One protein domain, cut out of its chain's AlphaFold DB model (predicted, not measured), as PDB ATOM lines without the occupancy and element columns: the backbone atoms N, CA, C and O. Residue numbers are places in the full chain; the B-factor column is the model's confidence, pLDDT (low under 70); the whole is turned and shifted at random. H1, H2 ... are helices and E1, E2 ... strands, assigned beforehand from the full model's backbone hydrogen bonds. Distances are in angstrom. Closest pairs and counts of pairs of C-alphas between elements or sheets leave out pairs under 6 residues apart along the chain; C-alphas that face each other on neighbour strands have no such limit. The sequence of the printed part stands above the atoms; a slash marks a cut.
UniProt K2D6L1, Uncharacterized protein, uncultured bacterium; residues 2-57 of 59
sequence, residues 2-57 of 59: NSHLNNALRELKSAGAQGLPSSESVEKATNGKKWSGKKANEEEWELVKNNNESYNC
ATOM      1  N   ASN A   2     155.484 121.726 206.728       80.25
ATOM      2  CA  ASN A   2     156.072 122.437 205.593       80.25
ATOM      3  C   ASN A   2     155.180 123.610 205.129       80.25
ATOM      4  O   ASN A   2     154.000 123.424 204.817       80.25
ATOM      5  N   SER A   3     155.739 124.823 205.087       83.12
ATOM      6  CA  SER A   3     155.027 126.045 204.686       83.12
ATOM      7  C   SER A   3     154.546 125.999 203.233       83.12
ATOM      8  O   SER A   3     153.445 126.469 202.952       83.12
ATOM      9  N   HIS A   4     155.308 125.374 202.330       86.62
ATOM     10  CA  HIS A   4     154.944 125.227 200.918       86.62
ATOM     11  C   HIS A   4     153.727 124.319 200.737       86.62
ATOM     12  O   HIS A   4     152.811 124.651 199.986       86.62
ATOM     13  N   LEU A   5     153.676 123.208 201.475       88.94
ATOM     14  CA  LEU A   5     152.532 122.302 201.451       88.94
ATOM     15  C   LEU A   5     151.266 122.974 201.987       88.94
ATOM     16  O   LEU A   5     150.201 122.872 201.382       88.94
ATOM     17  N   ASN A   6     151.379 123.662 203.124       89.62
ATOM     18  CA  ASN A   6     150.245 124.370 203.707       89.62
ATOM     19  C   ASN A   6     149.718 125.461 202.773       89.62
ATOM     20  O   ASN A   6     148.505 125.650 202.702       89.62
ATOM     21  N   ASN A   7     150.600 126.142 202.036       91.12
ATOM     22  CA  ASN A   7     150.173 127.114 201.041       91.12
ATOM     23  C   ASN A   7     149.418 126.439 199.885       91.12
ATOM     24  O   ASN A   7     148.287 126.820 199.613       91.12
ATOM     25  N   ALA A   8     149.967 125.367 199.303       89.81
ATOM     26  CA  ALA A   8     149.324 124.643 198.203       89.81
ATOM     27  C   ALA A   8     147.948 124.065 198.592       89.81
ATOM     28  O   ALA A   8     146.970 124.208 197.860       89.81
ATOM     29  N   LEU A   9     147.831 123.454 199.778       91.06
ATOM     30  CA  LEU A   9     146.548 122.951 200.286       91.06
ATOM     31  C   LEU A   9     145.551 124.083 200.548       91.06
ATOM     32  O   LEU A   9     144.351 123.914 200.326       91.06
ATOM     33  N   ARG A  10     146.030 125.241 201.014       92.06
ATOM     34  CA  ARG A  10     145.194 126.424 201.221       92.06
ATOM     35  C   ARG A  10     144.688 126.989 199.896       92.06
ATOM     36  O   ARG A  10     143.509 127.314 199.826       92.06
ATOM     37  N   GLU A  11     145.528 127.060 198.869       91.81
ATOM     38  CA  GLU A  11     145.138 127.495 197.523       91.81
ATOM     39  C   GLU A  11     144.067 126.576 196.932       91.81
ATOM     40  O   GLU A  11     143.009 127.049 196.517       91.81
ATOM     41  N   LEU A  12     144.276 125.259 197.002       91.50
ATOM     42  CA  LEU A  12     143.294 124.270 196.554       91.50
ATOM     43  C   LEU A  12     141.969 124.397 197.320       91.50
ATOM     44  O   LEU A  12     140.892 124.402 196.724       91.50
ATOM     45  N   LYS A  13     142.029 124.558 198.647       90.75
ATOM     46  CA  LYS A  13     140.834 124.734 199.481       90.75
ATOM     47  C   LYS A  13     140.093 126.027 199.138       90.75
ATOM     48  O   LYS A  13     138.868 126.012 199.050       90.75
ATOM     49  N   SER A  14     140.816 127.127 198.925       91.12
ATOM     50  CA  SER A  14     140.244 128.408 198.491       91.12
ATOM     51  C   SER A  14     139.629 128.331 197.094       91.12
ATOM     52  O   SER A  14     138.632 129.001 196.848       91.12
ATOM     53  N   ALA A  15     140.165 127.487 196.212       88.81
ATOM     54  CA  ALA A  15     139.587 127.211 194.901       88.81
ATOM     55  C   ALA A  15     138.353 126.287 194.950       88.81
ATOM     56  O   ALA A  15     137.713 126.079 193.926       88.81
ATOM     57  N   GLY A  16     137.998 125.734 196.115       90.31
ATOM     58  CA  GLY A  16     136.839 124.854 196.270       90.31
ATOM     59  C   GLY A  16     137.131 123.368 196.040       90.31
ATOM     60  O   GLY A  16     136.195 122.600 195.814       90.31
ATOM     61  N   ALA A  17     138.400 122.949 196.111       92.25
ATOM     62  CA  ALA A  17     138.785 121.541 196.068       92.25
ATOM     63  C   ALA A  17     138.162 120.751 197.227       92.25
ATOM     64  O   ALA A  17     138.282 121.125 198.398       92.25
ATOM     65  N   GLN A  18     137.523 119.629 196.901       89.94
ATOM     66  CA  GLN A  18     136.963 118.701 197.878       89.94
ATOM     67  C   GLN A  18     137.830 117.444 197.990       89.94
ATOM     68  O   GLN A  18     138.463 117.024 197.023       89.94
ATOM     69  N   GLY A  19     137.859 116.836 199.181       89.38
ATOM     70  CA  GLY A  19     138.615 115.600 199.416       89.38
ATOM     71  C   GLY A  19     140.137 115.781 199.448       89.38
ATOM     72  O   GLY A  19     140.866 114.844 199.131       89.38
ATOM     73  N   LEU A  20     140.625 116.972 199.813       91.62
ATOM     74  CA  LEU A  20     142.061 117.228 199.931       91.62
ATOM     75  C   LEU A  20     142.723 116.272 200.938       91.62
ATOM     76  O   LEU A  20     142.165 116.036 202.015       91.62
ATOM     77  N   PRO A  21     143.922 115.747 200.631       91.62
ATOM     78  CA  PRO A  21     144.665 114.917 201.567       91.62
ATOM     79  C   PRO A  21     145.097 115.732 202.793       91.62
ATOM     80  O   PRO A  21     145.323 116.941 202.717       91.62
ATOM     81  N   SER A  22     145.257 115.060 203.934       90.88
ATOM     82  CA  SER A  22     145.834 115.690 205.122       90.88
ATOM     83  C   SER A  22     147.304 116.043 204.885       90.88
ATOM     84  O   SER A  22     148.029 115.303 204.213       90.88
ATOM     85  N   SER A  23     147.771 117.146 205.478       89.38
ATOM     86  CA  SER A  23     149.164 117.581 205.335       89.38
ATOM     87  C   SER A  23     150.146 116.490 205.770       89.38
ATOM     88  O   SER A  23     151.137 116.254 205.092       89.38
ATOM     89  N   GLU A  24     149.822 115.747 206.832       89.88
ATOM     90  CA  GLU A  24     150.654 114.639 207.309       89.88
ATOM     91  C   GLU A  24     150.790 113.513 206.267       89.88
ATOM     92  O   GLU A  24     151.896 113.018 206.037       89.88
ATOM     93  N   SER A  25     149.696 113.133 205.594       90.31
ATOM     94  CA  SER A  25     149.736 112.121 204.529       90.31
ATOM     95  C   SER A  25     150.571 112.579 203.338       90.31
ATOM     96  O   SER A  25     151.275 111.770 202.736       90.31
ATOM     97  N   VAL A  26     150.514 113.868 202.995       89.62
ATOM     98  CA  VAL A  26     151.311 114.424 201.896       89.62
ATOM     99  C   VAL A  26     152.790 114.521 202.279       89.62
ATOM    100  O   VAL A  26     153.645 114.131 201.486       89.62
ATOM    101  N   GLU A  27     153.121 114.955 203.498       88.31
ATOM    102  CA  GLU A  27     154.510 115.025 203.975       88.31
ATOM    103  C   GLU A  27     155.167 113.638 204.006       88.31
ATOM    104  O   GLU A  27     156.297 113.496 203.535       88.31
ATOM    105  N   LYS A  28     154.454 112.604 204.477       89.62
ATOM    106  CA  LYS A  28     154.958 111.219 204.552       89.62
ATOM    107  C   LYS A  28     154.991 110.489 203.208       89.62
ATOM    108  O   LYS A  28     155.644 109.454 203.094       89.62
ATOM    109  N   ALA A  29     154.285 110.987 202.197       89.19
ATOM    110  CA  ALA A  29     154.252 110.344 200.893       89.19
ATOM    111  C   ALA A  29     155.599 110.427 200.170       89.19
ATOM    112  O   ALA A  29     156.391 111.357 200.348       89.19
ATOM    113  N   THR A  30     155.837 109.455 199.296       89.12
ATOM    114  CA  THR A  30     157.008 109.442 198.424       89.12
ATOM    115  C   THR A  30     156.961 110.597 197.427       89.12
ATOM    116  O   THR A  30     155.892 111.023 196.982       89.12
ATOM    117  N   ASN A  31     158.135 111.086 197.034       89.31
ATOM    118  CA  ASN A  31     158.259 112.046 195.939       89.31
ATOM    119  C   ASN A  31     157.624 111.475 194.656       89.31
ATOM    120  O   ASN A  31     157.662 110.268 194.416       89.31
ATOM    121  N   GLY A  32     157.000 112.335 193.859       87.25
ATOM    122  CA  GLY A  32     156.207 111.979 192.682       87.25
ATOM    123  C   GLY A  32     154.767 111.547 192.982       87.25
ATOM    124  O   GLY A  32     154.003 111.320 192.041       87.25
ATOM    125  N   LYS A  33     154.359 111.435 194.256       92.19
ATOM    126  CA  LYS A  33     152.972 111.098 194.595       92.19
ATOM    127  C   LYS A  33     152.035 112.217 194.143       92.19
ATOM    128  O   LYS A  33     152.298 113.398 194.374       92.19
ATOM    129  N   LYS A  34     150.935 111.808 193.513       92.50
ATOM    130  CA  LYS A  34     149.870 112.684 193.038       92.50
ATOM    131  C   LYS A  34     148.581 112.408 193.796       92.50
ATOM    132  O   LYS A  34     148.282 111.254 194.115       92.50
ATOM    133  N   TRP A  35     147.832 113.469 194.037       93.62
ATOM    134  CA  TRP A  35     146.464 113.458 194.522       93.62
ATOM    135  C   TRP A  35     145.633 114.279 193.559       93.62
ATOM    136  O   TRP A  35     146.088 115.311 193.075       93.62
ATOM    137  N   SER A  36     144.423 113.829 193.299       93.62
ATOM    138  CA  SER A  36     143.477 114.563 192.483       93.62
ATOM    139  C   SER A  36     142.071 114.334 192.998       93.62
ATOM    140  O   SER A  36     141.806 113.388 193.748       93.62
ATOM    141  N   GLY A  37     141.173 115.222 192.610       91.75
ATOM    142  CA  GLY A  37     139.770 115.139 192.969       91.75
ATOM    143  C   GLY A  37     138.953 116.164 192.205       91.75
ATOM    144  O   GLY A  37     139.452 116.826 191.298       91.75
ATOM    145  N   LYS A  38     137.688 116.295 192.596       92.38
ATOM    146  CA  LYS A  38     136.773 117.288 192.035       92.38
ATOM    147  C   LYS A  38     136.563 118.446 193.000       92.38
ATOM    148  O   LYS A  38     136.651 118.298 194.222       92.38
ATOM    149  N   LYS A  39     136.298 119.611 192.433       89.69
ATOM    150  CA  LYS A  39     135.762 120.780 193.116       89.69
ATOM    151  C   LYS A  39     134.233 120.725 193.112       89.69
ATOM    152  O   LYS A  39     133.622 119.903 192.429       89.69
ATOM    153  N   ALA A  40     133.606 121.640 193.844       85.19
ATOM    154  CA  ALA A  40     132.145 121.752 193.892       85.19
ATOM    155  C   ALA A  40     131.496 122.093 192.531       85.19
ATOM    156  O   ALA A  40     130.329 121.783 192.322       85.19
ATOM    157  N   ASN A  41     132.242 122.715 191.616       88.25
ATOM    158  CA  ASN A  41     131.813 123.082 190.260       88.25
ATOM    159  C   ASN A  41     132.189 122.031 189.196       88.25
ATOM    160  O   ASN A  41     132.254 122.364 188.019       88.25
ATOM    161  N   GLU A  42     132.480 120.796 189.609       87.19
ATOM    162  CA  GLU A  42     132.921 119.681 188.755       87.19
ATOM    163  C   GLU A  42     134.308 119.826 188.105       87.19
ATOM    164  O   GLU A  42     134.775 118.865 187.493       87.19
ATOM    165  N   GLU A  43     135.009 120.950 188.290       90.06
ATOM    166  CA  GLU A  43     136.399 121.085 187.848       90.06
ATOM    167  C   GLU A  43     137.319 120.142 188.624       90.06
ATOM    168  O   GLU A  43     137.108 119.852 189.806       90.06
ATOM    169  N   GLU A  44     138.372 119.674 187.965       92.69
ATOM    170  CA  GLU A  44     139.365 118.815 188.593       92.69
ATOM    171  C   GLU A  44     140.450 119.642 189.275       92.69
ATOM    172  O   GLU A  44     140.812 120.734 188.841       92.69
ATOM    173  N   TRP A  45     140.983 119.103 190.361       94.31
ATOM    174  CA  TRP A  45     142.177 119.632 190.997       94.31
ATOM    175  C   TRP A  45     143.242 118.546 191.085       94.31
ATOM    176  O   TRP A  45     142.932 117.359 191.201       94.31
ATOM    177  N   GLU A  46     144.507 118.956 191.054       94.19
ATOM    178  CA  GLU A  46     145.656 118.069 191.230       94.19
ATOM    179  C   GLU A  46     146.637 118.681 192.236       94.19
ATOM    180  O   GLU A  46     146.894 119.883 192.223       94.19
ATOM    181  N   LEU A  47     147.203 117.843 193.096       93.69
ATOM    182  CA  LEU A  47     148.348 118.137 193.947       93.69
ATOM    183  C   LEU A  47     149.425 117.088 193.676       93.69
ATOM    184  O   LEU A  47     149.163 115.890 193.743       93.69
ATOM    185  N   VAL A  48     150.655 117.513 193.424       92.75
ATOM    186  CA  VAL A  48     151.798 116.629 193.186       92.75
ATOM    187  C   VAL A  48     152.924 117.006 194.130       92.75
ATOM    188  O   VAL A  48     153.372 118.151 194.137       92.75
ATOM    189  N   LYS A  49     153.419 116.038 194.904       91.38
ATOM    190  CA  LYS A  49     154.651 116.206 195.679       91.38
ATOM    191  C   LYS A  49     155.832 115.967 194.750       91.38
ATOM    192  O   LYS A  49     156.085 114.827 194.380       91.38
ATOM    193  N   ASN A  50     156.565 117.008 194.376       86.62
ATOM    194  CA  ASN A  50     157.765 116.844 193.552       86.62
ATOM    195  C   ASN A  50     158.946 116.384 194.409       86.62
ATOM    196  O   ASN A  50     159.632 115.422 194.076       86.62
ATOM    197  N   ASN A  51     159.163 117.060 195.535       84.69
ATOM    198  CA  ASN A  51     160.177 116.721 196.527       84.69
ATOM    199  C   ASN A  51     159.681 117.133 197.929       84.69
ATOM    200  O   ASN A  51     158.531 117.542 198.084       84.69
ATOM    201  N   ASN A  52     160.521 117.019 198.960       77.62
ATOM    202  CA  ASN A  52     160.114 117.351 200.330       77.62
ATOM    203  C   ASN A  52     159.729 118.829 200.532       77.62
ATOM    204  O   ASN A  52     159.060 119.124 201.521       77.62
ATOM    205  N   GLU A  53     160.090 119.729 199.613       80.69
ATOM    206  CA  GLU A  53     159.900 121.183 199.724       80.69
ATOM    207  C   GLU A  53     159.165 121.814 198.526       80.69
ATOM    208  O   GLU A  53     158.937 123.018 198.501       80.69
ATOM    209  N   SER A  54     158.743 121.016 197.545       83.12
ATOM    210  CA  SER A  54     158.118 121.484 196.309       83.12
ATOM    211  C   SER A  54     156.856 120.690 196.013       83.12
ATOM    212  O   SER A  54     156.885 119.465 195.853       83.12
ATOM    213  N   TYR A  55     155.755 121.427 195.890       87.38
ATOM    214  CA  TYR A  55     154.422 120.912 195.622       87.38
ATOM    215  C   TYR A  55     153.849 121.666 194.425       87.38
ATOM    216  O   TYR A  55     153.844 122.893 194.422       87.38
ATOM    217  N   ASN A  56     153.386 120.940 193.412       88.38
ATOM    218  CA  ASN A  56     152.627 121.522 192.308       88.38
ATOM    219  C   ASN A  56     151.142 121.351 192.594       88.38
ATOM    220  O   ASN A  56     150.704 120.231 192.846       88.38
ATOM    221  N   CYS A  57     150.374 122.429 192.509       86.31
ATOM    222  CA  CYS A  57     148.919 122.382 192.547       86.31
ATOM    223  C   CYS A  57     148.333 122.921 191.238       86.31
ATOM    224  O   CYS A  57     148.835 123.898 190.682       86.31
TER     225      CYS A  57
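Overview. This is residues 2 to 57 of the 59 residues of an uncharacterized protein of uncultured bacterium (UniProt K2D6L1). Look first for a small three-stranded antiparallel sheet, E1, E2 and E3, with the helix H1 packed on one of its faces and running along the edge strand E3. After H1 the chain folds back to a short helix, H2, which packs on residues 5 to 9 of H1 and only grazes the sheet. The printed part has 56 residues with two named helices and three named strands, in the order H1, H2, E1, E2, E3; the sheet's order is E1, E2, E3, all antiparallel, and the class of the domain is mixed, helices and strands. The whole is compact, with a radius of gyration of the C-alphas of 10.5 A, and elongated in outline, spanning 31 by 18 by 16 A.

Along the chain. Begin with E2, residues 44 to 51, the longest strand: find C-alpha 44 at (139.365, 118.815, 188.593), and from there it runs 22.4 A to C-alpha 51. Before it comes E1, residues 34 to 38, 13.9 A long. After it comes E3, residues 54 to 57, 10.0 A long, ending at C-alpha 57 at (148.919, 122.382, 192.547). Go back to C-alpha 3 at (155.027, 126.045, 204.686) for H1, residues 3 to 14, which runs 16.2 A. H2 is residues 23 to 28, 8.6 A long.

Arrangement. Follow E1, E2 and E3 as a meander, each strand the antiparallel neighbour of the one before. E1 and E2 form a hairpin at 165 degrees between their directions, with N 35 and O 47 at 2.8 A and N 45 and O 37 at 2.9 A, within hydrogen-bond range. E2 and E3 form a second hairpin at 171 degrees, with N 48 and O 56 at 2.8 A and N 56 and O 48 at 2.9 A, also within range. H1 is on the sheet, and together they make two layers, a helix on one face of a sheet. Its height over the sheet is 8.1 A; it lies over E3 and runs along the strands, at 0 degrees to E3 on the local plane. Look at Ala 8 and Cys 57, whose C-alphas, 6.1 A apart, are the closest of H1 and E3. H2 only grazes the sheet, with residues 26 to 27; its closest C-alpha to E2 is that of Val 26, 7.3 A from that of Lys 49. H1 touches H2 with residues 5 to 9 alone, at a steep tilt of 46 degrees, opposite ways; the closest C-alphas are those of Leu 5 and Ser 23, 7.0 A apart. In H1 and H2 every O i to N i+4 pair is within hydrogen-bond range.

Size, cuts and confidence. The two C-alphas farthest apart are those of Asn 41 and Asn 52, 30.6 A. The printed part, residues 2 to 57, has no cut. The links H2 to E1, E1 to E2 and E2 to E3 are tight, and H1 to H2 is short. The mean pLDDT of the printed part is 89.4, and no printed residue is under 70.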